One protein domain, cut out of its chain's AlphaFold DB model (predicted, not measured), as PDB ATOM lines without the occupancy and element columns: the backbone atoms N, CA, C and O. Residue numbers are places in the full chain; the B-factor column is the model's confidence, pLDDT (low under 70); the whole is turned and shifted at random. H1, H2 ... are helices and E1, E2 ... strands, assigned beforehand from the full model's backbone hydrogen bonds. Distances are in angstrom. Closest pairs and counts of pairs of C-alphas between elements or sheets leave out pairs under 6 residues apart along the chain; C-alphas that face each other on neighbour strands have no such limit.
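Overview. This is residues 18 to 108 of the 118 residues of an uncharacterized protein of Mycolicibacter longobardus (UniProt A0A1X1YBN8). A long ribbon of two antiparallel strands, E1 and E4, makes the core; helices H1 and H2, about perpendicular to each other, pack on it, H2 at the end where E1 begins and E4 ends. Beyond the other end of the ribbon, a small strand hairpin, E2 and E3, makes a separate head, apart from both helices. The printed part has 91 residues, with two named helices and four named strands in the order H1, H2, E1, E2, E3, E4; the class is mixed, helices and strands, with two antiparallel sheets of two strands each. The whole is loose, with a radius of gyration of the C-alphas of 15.9 A, and elongated, spanning 49 by 26 by 17 A.

Arrangement. E1, residues 66 to 73, and E4, residues 100 to 107, are antiparallel neighbours at 157 degrees. N 70 and O 103, 2.8 A apart, and N 105 and O 68, 2.9 A apart, are within hydrogen-bond range. H1, residues 29 to 42, comes closest to E1 at the C-alphas of Glu 31 and Thr 72, 6.1 A apart; H1 and E4 are apart. H2, residues 50 to 58, comes closest to E1 at the C-alphas of Thr 58 and Gly 66, 4.9 A apart. The closest C-alphas of H2 and E4 are those of Thr 58 and Ala 107, 6.4 A apart. H1 touches H2 with residues 36 to 40 alone, the closest C-alphas being those of Thr 40 and Ala 53, 6.7 A apart; their lines are about perpendicular, at 89 degrees. E2, residues 82 to 85, and E3, residues 88 to 91, form an antiparallel hairpin at 139 degrees, with N 83 and O 90 2.9 A apart, within hydrogen-bond range. E1 and E2 are apart, and so are E3 and E4. In H1 and H2 every O i to N i+4 pair is within hydrogen-bond range.

Along the chain. E1 is 22.3 A long and E4 20.5 A; E4 ends at C-alpha 107, (114.238, 68.745, 132.136). H1 is 19.9 A long and begins at C-alpha 29, (123.507, 66.983, 141.585); H2 is 11.9 A long. E2 is 9.3 A long and E3 9.9 A, with C-alpha 88 at (138.967, 84.143, 156.525).

Size, cuts and confidence. The two C-alphas farthest apart, those of Gly 63 and Val 88, are 49.8 A apart. The printed part has no cut and no long link; the link from E2 to E3 is tight. The mean pLDDT of the printed part is 86.2, and residues 24 to 26, 85 and 97 are under 70.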
ATOM      1  N   ASP A  18     123.177  66.143 131.579       91.31
ATOM      2  CA  ASP A  18     122.687  66.282 130.208       91.31
ATOM      3  C   ASP A  18     121.154  66.350 130.161       91.31
ATOM      4  O   ASP A  18     120.598  67.041 129.312       91.31
ATOM      5  N   ALA A  19     120.467  65.736 131.130       91.88
ATOM      6  CA  ALA A  19     119.025  65.883 131.306       91.88
ATOM      7  C   ALA A  19     118.597  67.300 131.742       91.88
ATOM      8  O   ALA A  19     117.420  67.634 131.625       91.88
ATOM      9  N   LEU A  20     119.524  68.137 132.227       91.88
ATOM     10  CA  LEU A  20     119.267  69.486 132.750       91.88
ATOM     11  C   LEU A  20     120.195  70.531 132.100       91.88
ATOM     12  O   LEU A  20     121.045  71.127 132.770       91.88
ATOM     13  N   PRO A  21     120.045  70.806 130.792       86.31
ATOM     14  CA  PRO A  21     121.018  71.587 130.022       86.31
ATOM     15  C   PRO A  21     121.196  73.029 130.517       86.31
ATOM     16  O   PRO A  21     122.257  73.622 130.325       86.31
ATOM     17  N   GLN A  22     120.175  73.599 131.162       85.88
ATOM     18  CA  GLN A  22     120.186  74.979 131.656       85.88
ATOM     19  C   GLN A  22     120.804  75.127 133.052       85.88
ATOM     20  O   GLN A  22     121.003  76.248 133.517       85.88
ATOM     21  N   LEU A  23     121.111  74.021 133.731       78.94
ATOM     22  CA  LEU A  23     121.699  74.028 135.065       78.94
ATOM     23  C   LEU A  23     123.223  73.847 134.966       78.94
ATOM     24  O   LEU A  23     123.763  72.812 135.347       78.94
ATOM     25  N   ARG A  24     123.918  74.842 134.397       69.06
ATOM     26  CA  ARG A  24     125.386  74.856 134.242       69.06
ATOM     27  C   ARG A  24     125.997  76.049 135.008       69.06
ATOM     28  O   ARG A  24     125.544  77.173 134.789       69.06
ATOM     29  N   PRO A  25     127.038  75.846 135.840       69.00
ATOM     30  CA  PRO A  25     127.591  74.553 136.258       69.00
ATOM     31  C   PRO A  25     126.568  73.713 137.046       69.00
ATOM     32  O   PRO A  25     125.684  74.241 137.721       69.00
ATOM     33  N   PHE A  26     126.649  72.388 136.892       67.12
ATOM     34  CA  PHE A  26     125.680  71.445 137.457       67.12
ATOM     35  C   PHE A  26     126.049  71.081 138.901       67.12
ATOM     36  O   PHE A  26     126.434  69.954 139.209       67.12
ATOM     37  N   ASP A  27     125.939  72.056 139.799       73.25
ATOM     38  CA  ASP A  27     126.397  71.903 141.187       73.25
ATOM     39  C   ASP A  27     125.324  71.306 142.114       73.25
ATOM     40  O   ASP A  27     125.625  70.888 143.227       73.25
ATOM     41  N   ALA A  28     124.080  71.192 141.638       78.75
ATOM     42  CA  ALA A  28     122.928  70.708 142.402       78.75
ATOM     43  C   ALA A  28     122.669  69.193 142.265       78.75
ATOM     44  O   ALA A  28     121.542  68.724 142.435       78.75
ATOM     45  N   HIS A  29     123.682  68.406 141.892       82.50
ATOM     46  CA  HIS A  29     123.507  66.983 141.585       82.50
ATOM     47  C   HIS A  29     123.034  66.159 142.795       82.50
ATOM     48  O   HIS A  29     122.259  65.212 142.633       82.50
ATOM     49  N   GLN A  30     123.483  66.497 144.010       86.31
ATOM     50  CA  GLN A  30     123.054  65.790 145.220       86.31
ATOM     51  C   GLN A  30     121.603  66.117 145.553       86.31
ATOM     52  O   GLN A  30     120.833  65.219 145.888       86.31
ATOM     53  N   GLU A  31     121.227  67.385 145.433       88.94
ATOM     54  CA  GLU A  31     119.875  67.878 145.652       88.94
ATOM     55  C   GLU A  31     118.907  67.290 144.634       88.94
ATOM     56  O   GLU A  31     117.856  66.800 145.036       88.94
ATOM     57  N   LEU A  32     119.292  67.227 143.353       92.00
ATOM     58  CA  LEU A  32     118.502  66.561 142.319       92.00
ATOM     59  C   LEU A  32     118.263  65.094 142.671       92.00
ATOM     60  O   LEU A  32     117.121  64.652 142.689       92.00
ATOM     61  N   ARG A  33     119.323  64.336 142.977       93.25
ATOM     62  CA  ARG A  33     119.188  62.908 143.305       93.25
ATOM     63  C   ARG A  33     118.320  62.681 144.535       93.25
ATOM     64  O   ARG A  33     117.511  61.762 144.536       93.25
ATOM     65  N   ARG A  34     118.482  63.504 145.575       91.38
ATOM     66  CA  ARG A  34     117.666  63.422 146.796       91.38
ATOM     67  C   ARG A  34     116.206  63.749 146.514       91.38
ATOM     68  O   ARG A  34     115.345  62.988 146.938       91.38
ATOM     69  N   ALA A  35     115.937  64.842 145.800       92.44
ATOM     70  CA  ALA A  35     114.582  65.240 145.430       92.44
ATOM     71  C   ALA A  35     113.909  64.162 144.575       92.44
ATOM     72  O   ALA A  35     112.783  63.771 144.862       92.44
ATOM     73  N   PHE A  36     114.638  63.621 143.597       94.62
ATOM     74  CA  PHE A  36     114.134  62.575 142.722       94.62
ATOM     75  C   PHE A  36     113.836  61.285 143.496       94.62
ATOM     76  O   PHE A  36     112.722  60.779 143.441       94.62
ATOM     77  N   ALA A  37     114.788  60.789 144.293       92.88
ATOM     78  CA  ALA A  37     114.600  59.566 145.071       92.88
ATOM     79  C   ALA A  37     113.469  59.689 146.104       92.88
ATOM     80  O   ALA A  37     112.711  58.734 146.289       92.88
ATOM     81  N   ALA A  38     113.338  60.857 146.747       92.06
ATOM     82  CA  ALA A  38     112.252  61.152 147.676       92.06
ATOM     83  C   ALA A  38     110.894  61.186 146.965       92.06
ATOM     84  O   ALA A  38     109.939  60.591 147.459       92.06
ATOM     85  N   TRP A  39     110.816  61.828 145.794       94.38
ATOM     86  CA  TRP A  39     109.601  61.841 144.985       94.38
ATOM     87  C   TRP A  39     109.205  60.425 144.558       94.38
ATOM     88  O   TRP A  39     108.073  60.014 144.797       94.38
ATOM     89  N   THR A  40     110.145  59.634 144.028       93.31
ATOM     90  CA  THR A  40     109.881  58.249 143.610       93.31
ATOM     91  C   THR A  40     109.406  57.385 144.776       93.31
ATOM     92  O   THR A  40     108.476  56.604 144.613       93.31
ATOM     93  N   ALA A  41     109.999  57.540 145.966       90.62
ATOM     94  CA  ALA A  41     109.575  56.800 147.155       90.62
ATOM     95  C   ALA A  41     108.147  57.163 147.609       90.62
ATOM     96  O   ALA A  41     107.472  56.333 148.211       90.62
ATOM     97  N   GLY A  42     107.691  58.391 147.328       91.31
ATOM     98  CA  GLY A  42     106.358  58.888 147.679       91.31
ATOM     99  C   GLY A  42     105.302  58.772 146.575       91.31
ATOM    100  O   GLY A  42     104.134  59.032 146.845       91.31
ATOM    101  N   ALA A  43     105.676  58.389 145.350       88.88
ATOM    102  CA  ALA A  43     104.787  58.425 144.184       88.88
ATOM    103  C   ALA A  43     103.618  57.421 144.251       88.88
ATOM    104  O   ALA A  43     102.657  57.554 143.502       88.88
ATOM    105  N   GLY A  44     103.689  56.406 145.121       83.56
ATOM    106  CA  GLY A  44     102.623  55.409 145.296       83.56
ATOM    107  C   GLY A  44     102.392  54.488 144.089       83.56
ATOM    108  O   GLY A  44     101.494  53.653 144.131       83.56
ATOM    109  N   GLN A  45     103.208  54.612 143.040       86.31
ATOM    110  CA  GLN A  45     103.199  53.775 141.844       86.31
ATOM    111  C   GLN A  45     104.553  53.090 141.655       86.31
ATOM    112  O   GLN A  45     105.590  53.592 142.098       86.31
ATOM    113  N   ASN A  46     104.539  51.940 140.984       87.50
ATOM    114  CA  ASN A  46     105.761  51.278 140.547       87.50
ATOM    115  C   ASN A  46     106.185  51.850 139.193       87.50
ATOM    116  O   ASN A  46     105.335  52.148 138.361       87.50
ATOM    117  N   PHE A  47     107.492  51.980 138.994       89.81
ATOM    118  CA  PHE A  47     108.078  52.376 137.717       89.81
ATOM    119  C   PHE A  47     108.957  51.244 137.204       89.81
ATOM    120  O   PHE A  47     109.726  50.662 137.977       89.81
ATOM    121  N   ASP A  48     108.895  50.993 135.902       89.62
ATOM    122  CA  ASP A  48     109.688  49.941 135.257       89.62
ATOM    123  C   ASP A  48     111.158  50.349 135.092       89.62
ATOM    124  O   ASP A  48     112.054  49.510 134.985       89.62
ATOM    125  N   SER A  49     111.431  51.657 135.091       91.69
ATOM    126  CA  SER A  49     112.776  52.209 134.960       91.69
ATOM    127  C   SER A  49     112.909  53.576 135.632       91.69
ATOM    128  O   SER A  49     111.923  54.271 135.888       91.69
ATOM    129  N   TRP A  50     114.147  54.001 135.897       92.81
ATOM    130  CA  TRP A  50     114.391  55.353 136.403       92.81
ATOM    131  C   TRP A  50     114.043  56.420 135.357       92.81
ATOM    132  O   TRP A  50     113.693  57.531 135.737       92.81
ATOM    133  N   GLN A  51     114.111  56.108 134.057       94.56
ATOM    134  CA  GLN A  51     113.720  57.029 132.988       94.56
ATOM    135  C   GLN A  51     112.220  57.298 133.006       94.56
ATOM    136  O   GLN A  51     111.805  58.443 132.868       94.56
ATOM    137  N   ASP A  52     111.415  56.262 133.226       93.31
ATOM    138  CA  ASP A  52     109.968  56.405 133.370       93.31
ATOM    139  C   ASP A  52     109.607  57.239 134.613       93.31
ATOM    140  O   ASP A  52     108.859  58.219 134.532       93.31
ATOM    141  N   ALA A  53     110.261  56.947 135.744       94.69
ATOM    142  CA  ALA A  53     110.140  57.757 136.955       94.69
ATOM    143  C   ALA A  53     110.555  59.217 136.723       94.69
ATOM    144  O   ALA A  53     109.884  60.129 137.200       94.69
ATOM    145  N   TRP A  54     111.636  59.448 135.974       95.50
ATOM    146  CA  TRP A  54     112.114  60.784 135.628       95.50
ATOM    147  C   TRP A  54     111.081  61.520 134.782       95.50
ATOM    148  O   TRP A  54     110.626  62.588 135.170       95.50
ATOM    149  N   ASN A  55     110.658  60.932 133.664       96.00
ATOM    150  CA  ASN A  55     109.714  61.556 132.742       96.00
ATOM    151  C   ASN A  55     108.382  61.878 133.423       96.00
ATOM    152  O   ASN A  55     107.819  62.947 133.184       96.00
ATOM    153  N   THR A  56     107.917  60.996 134.312       95.38
ATOM    154  CA  THR A  56     106.715  61.228 135.119       95.38
ATOM    155  C   THR A  56     106.927  62.369 136.110       95.38
ATOM    156  O   THR A  56     106.101  63.278 136.172       95.38
ATOM    157  N   TRP A  57     108.041  62.368 136.851       95.56
ATOM    158  CA  TRP A  57     108.351  63.413 137.829       95.56
ATOM    159  C   TRP A  57     108.466  64.796 137.190       95.56
ATOM    160  O   TRP A  57     107.953  65.778 137.720       95.56
ATOM    161  N   THR A  58     109.145  64.874 136.049       96.25
ATOM    162  CA  THR A  58     109.425  66.140 135.376       96.25
ATOM    163  C   THR A  58     108.332  66.550 134.395       96.25
ATOM    164  O   THR A  58     108.422  67.630 133.813       96.25
ATOM    165  N   HIS A  59     107.342  65.688 134.147       96.38
ATOM    166  CA  HIS A  59     106.370  65.815 133.057       96.38
ATOM    167  C   HIS A  59     107.014  65.964 131.665       96.38
ATOM    168  O   HIS A  59     106.476  66.642 130.789       96.38
ATOM    169  N   ALA A  60     108.187  65.358 131.454       96.38
ATOM    170  CA  ALA A  60     108.851  65.399 130.154       96.38
ATOM    171  C   ALA A  60     108.229  64.368 129.207       96.38
ATOM    172  O   ALA A  60     107.970  63.227 129.589       96.38
ATOM    173  N   THR A  61     108.035  64.750 127.948       95.44
ATOM    174  CA  THR A  61     107.518  63.876 126.886       95.44
ATOM    175  C   THR A  61     108.468  63.895 125.687       95.44
ATOM    176  O   THR A  61     109.251  64.838 125.560       95.44
ATOM    177  N   PRO A  62     108.387  62.927 124.754       94.12
ATOM    178  CA  PRO A  62     109.246  62.922 123.566       94.12
ATOM    179  C   PRO A  62     109.180  64.214 122.733       94.12
ATOM    180  O   PRO A  62     110.154  64.573 122.081       94.12
ATOM    181  N   GLY A  63     108.039  64.915 122.752       92.81
ATOM    182  CA  GLY A  63     107.834  66.160 122.003       92.81
ATOM    183  C   GLY A  63     107.988  67.444 122.821       92.81
ATOM    184  O   GLY A  63     108.093  68.516 122.230       92.81
ATOM    185  N   HIS A  64     107.989  67.365 124.155       93.88
ATOM    186  CA  HIS A  64     108.005  68.549 125.017       93.88
ATOM    187  C   HIS A  64     108.916  68.348 126.226       93.88
ATOM    188  O   HIS A  64     108.723  67.385 126.977       93.88
ATOM    189  N   PRO A  65     109.869  69.268 126.462       95.75
ATOM    190  CA  PRO A  65     110.665  69.226 127.671       95.75
ATOM    191  C   PRO A  65     109.787  69.439 128.908       95.75
ATOM    192  O   PRO A  65     108.834  70.217 128.896       95.75
ATOM    193  N   GLY A  66     110.153  68.750 129.980       95.69
ATOM    194  CA  GLY A  66     109.565  68.905 131.296       95.69
ATOM    195  C   GLY A  66     110.222  70.019 132.105       95.69
ATOM    196  O   GLY A  66     111.065  70.784 131.622       95.69
ATOM    197  N   VAL A  67     109.860  70.084 133.382       95.00
ATOM    198  CA  VAL A  67     110.401  71.049 134.338       95.00
ATOM    199  C   VAL A  67     110.729  70.354 135.649       95.00
ATOM    200  O   VAL A  67     109.992  69.494 136.118       95.00
ATOM    201  N   VAL A  68     111.831  70.776 136.257       93.56
ATOM    202  CA  VAL A  68     112.236  70.370 137.599       93.56
ATOM    203  C   VAL A  68     112.357  71.602 138.482       93.56
ATOM    204  O   VAL A  68     112.973  72.602 138.102       93.56
ATOM    205  N   GLU A  69     111.782  71.510 139.677       91.88
ATOM    206  CA  GLU A  69     111.931  72.495 140.742       91.88
ATOM    207  C   GLU A  69     112.764  71.897 141.873       91.88
ATOM    208  O   GLU A  69     112.423  70.865 142.449       91.88
ATOM    209  N   LEU A  70     113.884  72.546 142.183       89.19
ATOM    210  CA  LEU A  70     114.830  72.099 143.195       89.19
ATOM    211  C   LEU A  70     115.079  73.178 144.221       89.19
ATOM    212  O   LEU A  70     115.328  74.338 143.895       89.19
ATOM    213  N   GLN A  71     115.135  72.755 145.474       88.31
ATOM    214  CA  GLN A  71     115.746  73.543 146.522       88.31
ATOM    215  C   GLN A  71     117.234  73.187 146.593       88.31
ATOM    216  O   GLN A  71     117.615  72.119 147.062       88.31
ATOM    217  N   THR A  72     118.074  74.088 146.095       85.44
ATOM    218  CA  THR A  72     119.533  73.921 146.034       85.44
ATOM    219  C   THR A  72     120.197  74.569 147.241       85.44
ATOM    220  O   THR A  72     119.753  75.636 147.684       85.44
ATOM    221  N   LEU A  73     121.240  73.950 147.798       83.62
ATOM    222  CA  LEU A  73     122.068  74.600 148.811       83.62
ATOM    223  C   LEU A  73     122.996  75.618 148.152       83.62
ATOM    224  O   LEU A  73     123.336  75.521 146.976       83.62
ATOM    225  N   CYS A  74     123.423  76.613 148.927       79.44
ATOM    226  CA  CYS A  74     124.451  77.530 148.454       79.44
ATOM    227  C   CYS A  74     125.746  76.755 148.133       79.44
ATOM    228  O   CYS A  74     126.257  76.090 149.039       79.44
ATOM    229  N   PRO A  75     126.309  76.863 146.915       75.69
ATOM    230  CA  PRO A  75     127.508  76.112 146.534       75.69
ATOM    231  C   PRO A  75     128.749  76.527 147.338       75.69
ATOM    232  O   PRO A  75     129.656  75.729 147.520       75.69
ATOM    233  N   ASP A  76     128.778  77.751 147.876       77.50
ATOM    234  CA  ASP A  76     129.931  78.273 148.621       77.50
ATOM    235  C   ASP A  76     129.923  77.952 150.121       77.50
ATOM    236  O   ASP A  76     130.975  77.943 150.762       77.50
ATOM    237  N   CYS A  77     128.743  77.782 150.724       77.94
ATOM    238  CA  CYS A  77     128.622  77.551 152.170       77.94
ATOM    239  C   CYS A  77     127.875  76.268 152.530       77.94
ATOM    240  O   CYS A  77     127.781  75.939 153.712       77.94
ATOM    241  N   HIS A  78     127.310  75.559 151.550       78.25
ATOM    242  CA  HIS A  78     126.517  74.340 151.725       78.25
ATOM    243  C   HIS A  78     125.456  74.460 152.838       78.25
ATOM    244  O   HIS A  78     125.221  73.530 153.607       78.25
ATOM    245  N   GLY A  79     124.845  75.645 152.973       78.62
ATOM    246  CA  GLY A  79     123.815  75.940 153.975       78.62
ATOM    247  C   GLY A  79     124.322  76.342 155.369       78.62
ATOM    248  O   GLY A  79     123.502  76.618 156.245       78.62
ATOM    249  N   ARG A  80     125.639  76.441 155.589       80.75
ATOM    250  CA  ARG A  80     126.245  76.770 156.897       80.75
ATOM    251  C   ARG A  80     126.221  78.259 157.262       80.75
ATOM    252  O   ARG A  80     126.654  78.606 158.352       80.75
ATOM    253  N   LEU A  81     125.730  79.136 156.376       77.50
ATOM    254  CA  LEU A  81     125.684  80.612 156.503       77.50
ATOM    255  C   LEU A  81     127.040  81.331 156.590       77.50
ATOM    256  O   LEU A  81     127.113  82.517 156.281       77.50
ATOM    257  N   PHE A  82     128.108  80.614 156.918       78.38
ATOM    258  CA  PHE A  82     129.481  81.093 156.912       78.38
ATOM    259  C   PHE A  82     130.297  80.289 155.902       78.38
ATOM    260  O   PHE A  82     130.064  79.095 155.706       78.38
ATOM    261  N   THR A  83     131.236  80.952 155.241       77.69
ATOM    262  CA  THR A  83     132.199  80.329 154.329       77.69
ATOM    263  C   THR A  83     133.596  80.828 154.667       77.69
ATOM    264  O   THR A  83     133.760  81.918 155.216       77.69
ATOM    265  N   THR A  84     134.608  80.026 154.363       76.62
ATOM    266  CA  THR A  84     136.011  80.371 154.592       76.62
ATOM    267  C   THR A  84     136.645  80.697 153.248       76.62
ATOM    268  O   THR A  84     137.432  79.923 152.704       76.62
ATOM    269  N   ARG A  85     136.265  81.835 152.657       68.38
ATOM    270  CA  ARG A  85     136.913  82.304 151.426       68.38
ATOM    271  C   ARG A  85     138.278  82.883 151.788       68.38
ATOM    272  O   ARG A  85     138.375  83.728 152.671       68.38
ATOM    273  N   LEU A  86     139.327  82.416 151.108       72.81
ATOM    274  CA  LEU A  86     140.710  82.885 151.296       72.81
ATOM    275  C   LEU A  86     141.249  82.712 152.734       72.81
ATOM    276  O   LEU A  86     142.096  83.479 153.175       72.81
ATOM    277  N   GLY A  87     140.752  81.721 153.483       78.00
ATOM    278  CA  GLY A  87     141.202  81.456 154.857       78.00
ATOM    279  C   GLY A  87     140.565  82.343 155.935       78.00
ATOM    280  O   GLY A  87     140.846  82.141 157.114       78.00
ATOM    281  N   VAL A  88     139.669  83.270 155.572       79.56
ATOM    282  CA  VAL A  88     138.967  84.143 156.525       79.56
ATOM    283  C   VAL A  88     137.499  83.711 156.649       79.56
ATOM    284  O   VAL A  88     136.796  83.656 155.636       79.56
ATOM    285  N   PRO A  89     136.999  83.394 157.860       80.06
ATOM    286  CA  PRO A  89     135.577  83.158 158.079       80.06
ATOM    287  C   PRO A  89     134.764  84.424 157.789       80.06
ATOM    288  O   PRO A  89     134.978  85.467 158.402       80.06
ATOM    289  N   GLY A  90     133.810  84.327 156.866       81.12
ATOM    290  CA  GLY A  90     132.919  85.422 156.500       81.12
ATOM    291  C   GLY A  90     131.486  84.947 156.291       81.12
ATOM    292  O   GLY A  90     131.229  83.764 156.046       81.12
ATOM    293  N   MET A  91     130.535  85.875 156.388       81.19
ATOM    294  CA  MET A  91     129.139  85.594 156.056       81.19
ATOM    295  C   MET A  91     129.027  85.226 154.573       81.19
ATOM    296  O   MET A  91     129.603  85.888 153.710       81.19
ATOM    297  N   CYS A  92     128.274  84.171 154.264       79.31
ATOM    298  CA  CYS A  92     128.036  83.784 152.882       79.31
ATOM    299  C   CYS A  92     127.125  84.803 152.186       79.31
ATOM    300  O   CYS A  92     125.924  84.884 152.458       79.31
ATOM    301  N   THR A  93     127.692  85.555 151.246       78.56
ATOM    302  CA  THR A  93     126.961  86.554 150.461       78.56
ATOM    303  C   THR A  93     126.414  86.017 149.141       78.56
ATOM    304  O   THR A  93     125.547  86.660 148.557       78.56
ATOM    305  N   SER A  94     126.836  84.831 148.686       76.44
ATOM    306  CA  SER A  94     126.459  84.296 147.366       76.44
ATOM    307  C   SER A  94     124.950  84.152 147.187       76.44
ATOM    308  O   SER A  94     124.421  84.425 146.115       76.44
ATOM    309  N   PHE A  95     124.243  83.753 148.247       77.12
ATOM    310  CA  PHE A  95     122.779  83.670 148.285       77.12
ATOM    311  C   PHE A  95     122.162  84.790 149.145       77.12
ATOM    312  O   PHE A  95     121.066  84.631 149.679       77.12
ATOM    313  N   MET A  96     122.869  85.915 149.319       76.50
ATOM    314  CA  MET A  96     122.451  87.044 150.165       76.50
ATOM    315  C   MET A  96     122.028  86.600 151.580       76.50
ATOM    316  O   MET A  96     120.975  86.989 152.080       76.50
ATOM    317  N   GLY A  97     122.805  85.707 152.205       68.44
ATOM    318  CA  GLY A  97     122.505  85.169 153.538       68.44
ATOM    319  C   GLY A  97     121.443  84.060 153.589       68.44
ATOM    320  O   GLY A  97     121.124  83.580 154.675       68.44
ATOM    321  N   ARG A  98     120.899  83.600 152.453       72.44
ATOM    322  CA  ARG A  98     119.982  82.444 152.417       72.44
ATOM    323  C   ARG A  98     120.752  81.123 152.371       72.44
ATOM    324  O   ARG A  98     121.769  81.002 151.694       72.44
ATOM    325  N   ARG A  99     120.237  80.103 153.067       80.25
ATOM    326  CA  ARG A  99     120.824  78.744 153.074       80.25
ATOM    327  C   ARG A  99     120.566  77.992 151.773       80.25
ATOM    328  O   ARG A  99     121.415  77.220 151.331       80.25
ATOM    329  N   THR A 100     119.396  78.227 151.189       83.44
ATOM    330  CA  THR A 100     118.905  77.540 150.001       83.44
ATOM    331  C   THR A 100     118.343  78.525 148.986       83.44
ATOM    332  O   THR A 100     117.960  79.650 149.323       83.44
ATOM    333  N   ARG A 101     118.276  78.088 147.729       85.75
ATOM    334  CA  ARG A 101     117.614  78.796 146.636       85.75
ATOM    335  C   ARG A 101     116.747  77.826 145.852       85.75
ATOM    336  O   ARG A 101     117.164  76.707 145.568       85.75
ATOM    337  N   HIS A 102     115.560  78.289 145.481       87.69
ATOM    338  CA  HIS A 102     114.695  77.565 144.564       87.69
ATOM    339  C   HIS A 102     115.191  77.796 143.141       87.69
ATOM    340  O   HIS A 102     115.373  78.941 142.716       87.69
ATOM    341  N   VAL A 103     115.432  76.707 142.428       88.25
ATOM    342  CA  VAL A 103     115.830  76.711 141.030       88.25
ATOM    343  C   VAL A 103     114.789  75.934 140.254       88.25
ATOM    344  O   VAL A 103     114.488  74.790 140.577       88.25
ATOM    345  N   ARG A 104     114.248  76.578 139.227       91.25
ATOM    346  CA  ARG A 104     113.360  75.964 138.249       91.25
ATOM    347  C   ARG A 104     114.138  75.839 136.952       91.25
ATOM    348  O   ARG A 104     114.718  76.826 136.502       91.25
ATOM    349  N   THR A 105     114.198  74.644 136.389       91.81
ATOM    350  CA  THR A 105     115.002  74.374 135.195       91.81
ATOM    351  C   THR A 105     114.297  73.405 134.258       91.81
ATOM    352  O   THR A 105     113.423  72.643 134.676       91.81
ATOM    353  N   ILE A 106     114.664  73.468 132.982       94.06
ATOM    354  CA  ILE A 106     114.161  72.562 131.958       94.06
ATOM    355  C   ILE A 106     114.748  71.163 132.162       94.06
ATOM    356  O   ILE A 106     115.961  71.018 132.316       94.06
ATOM    357  N   ALA A 107     113.879  70.154 132.094       95.50
ATOM    358  CA  ALA A 107     114.238  68.745 132.136       95.50
ATOM    359  C   ALA A 107     113.949  68.057 130.802       95.50
ATOM    360  O   ALA A 107     112.831  68.096 130.290       95.50
ATOM    361  N   LEU A 108     114.966  67.423 130.227       96.50
ATOM    362  CA  LEU A 108     114.836  66.697 128.972       96.50
ATOM    363  C   LEU A 108     114.268  65.299 129.202       96.50
ATOM    364  O   LEU A 108     114.574  64.641 130.200       96.50
TER     365      LEU A 108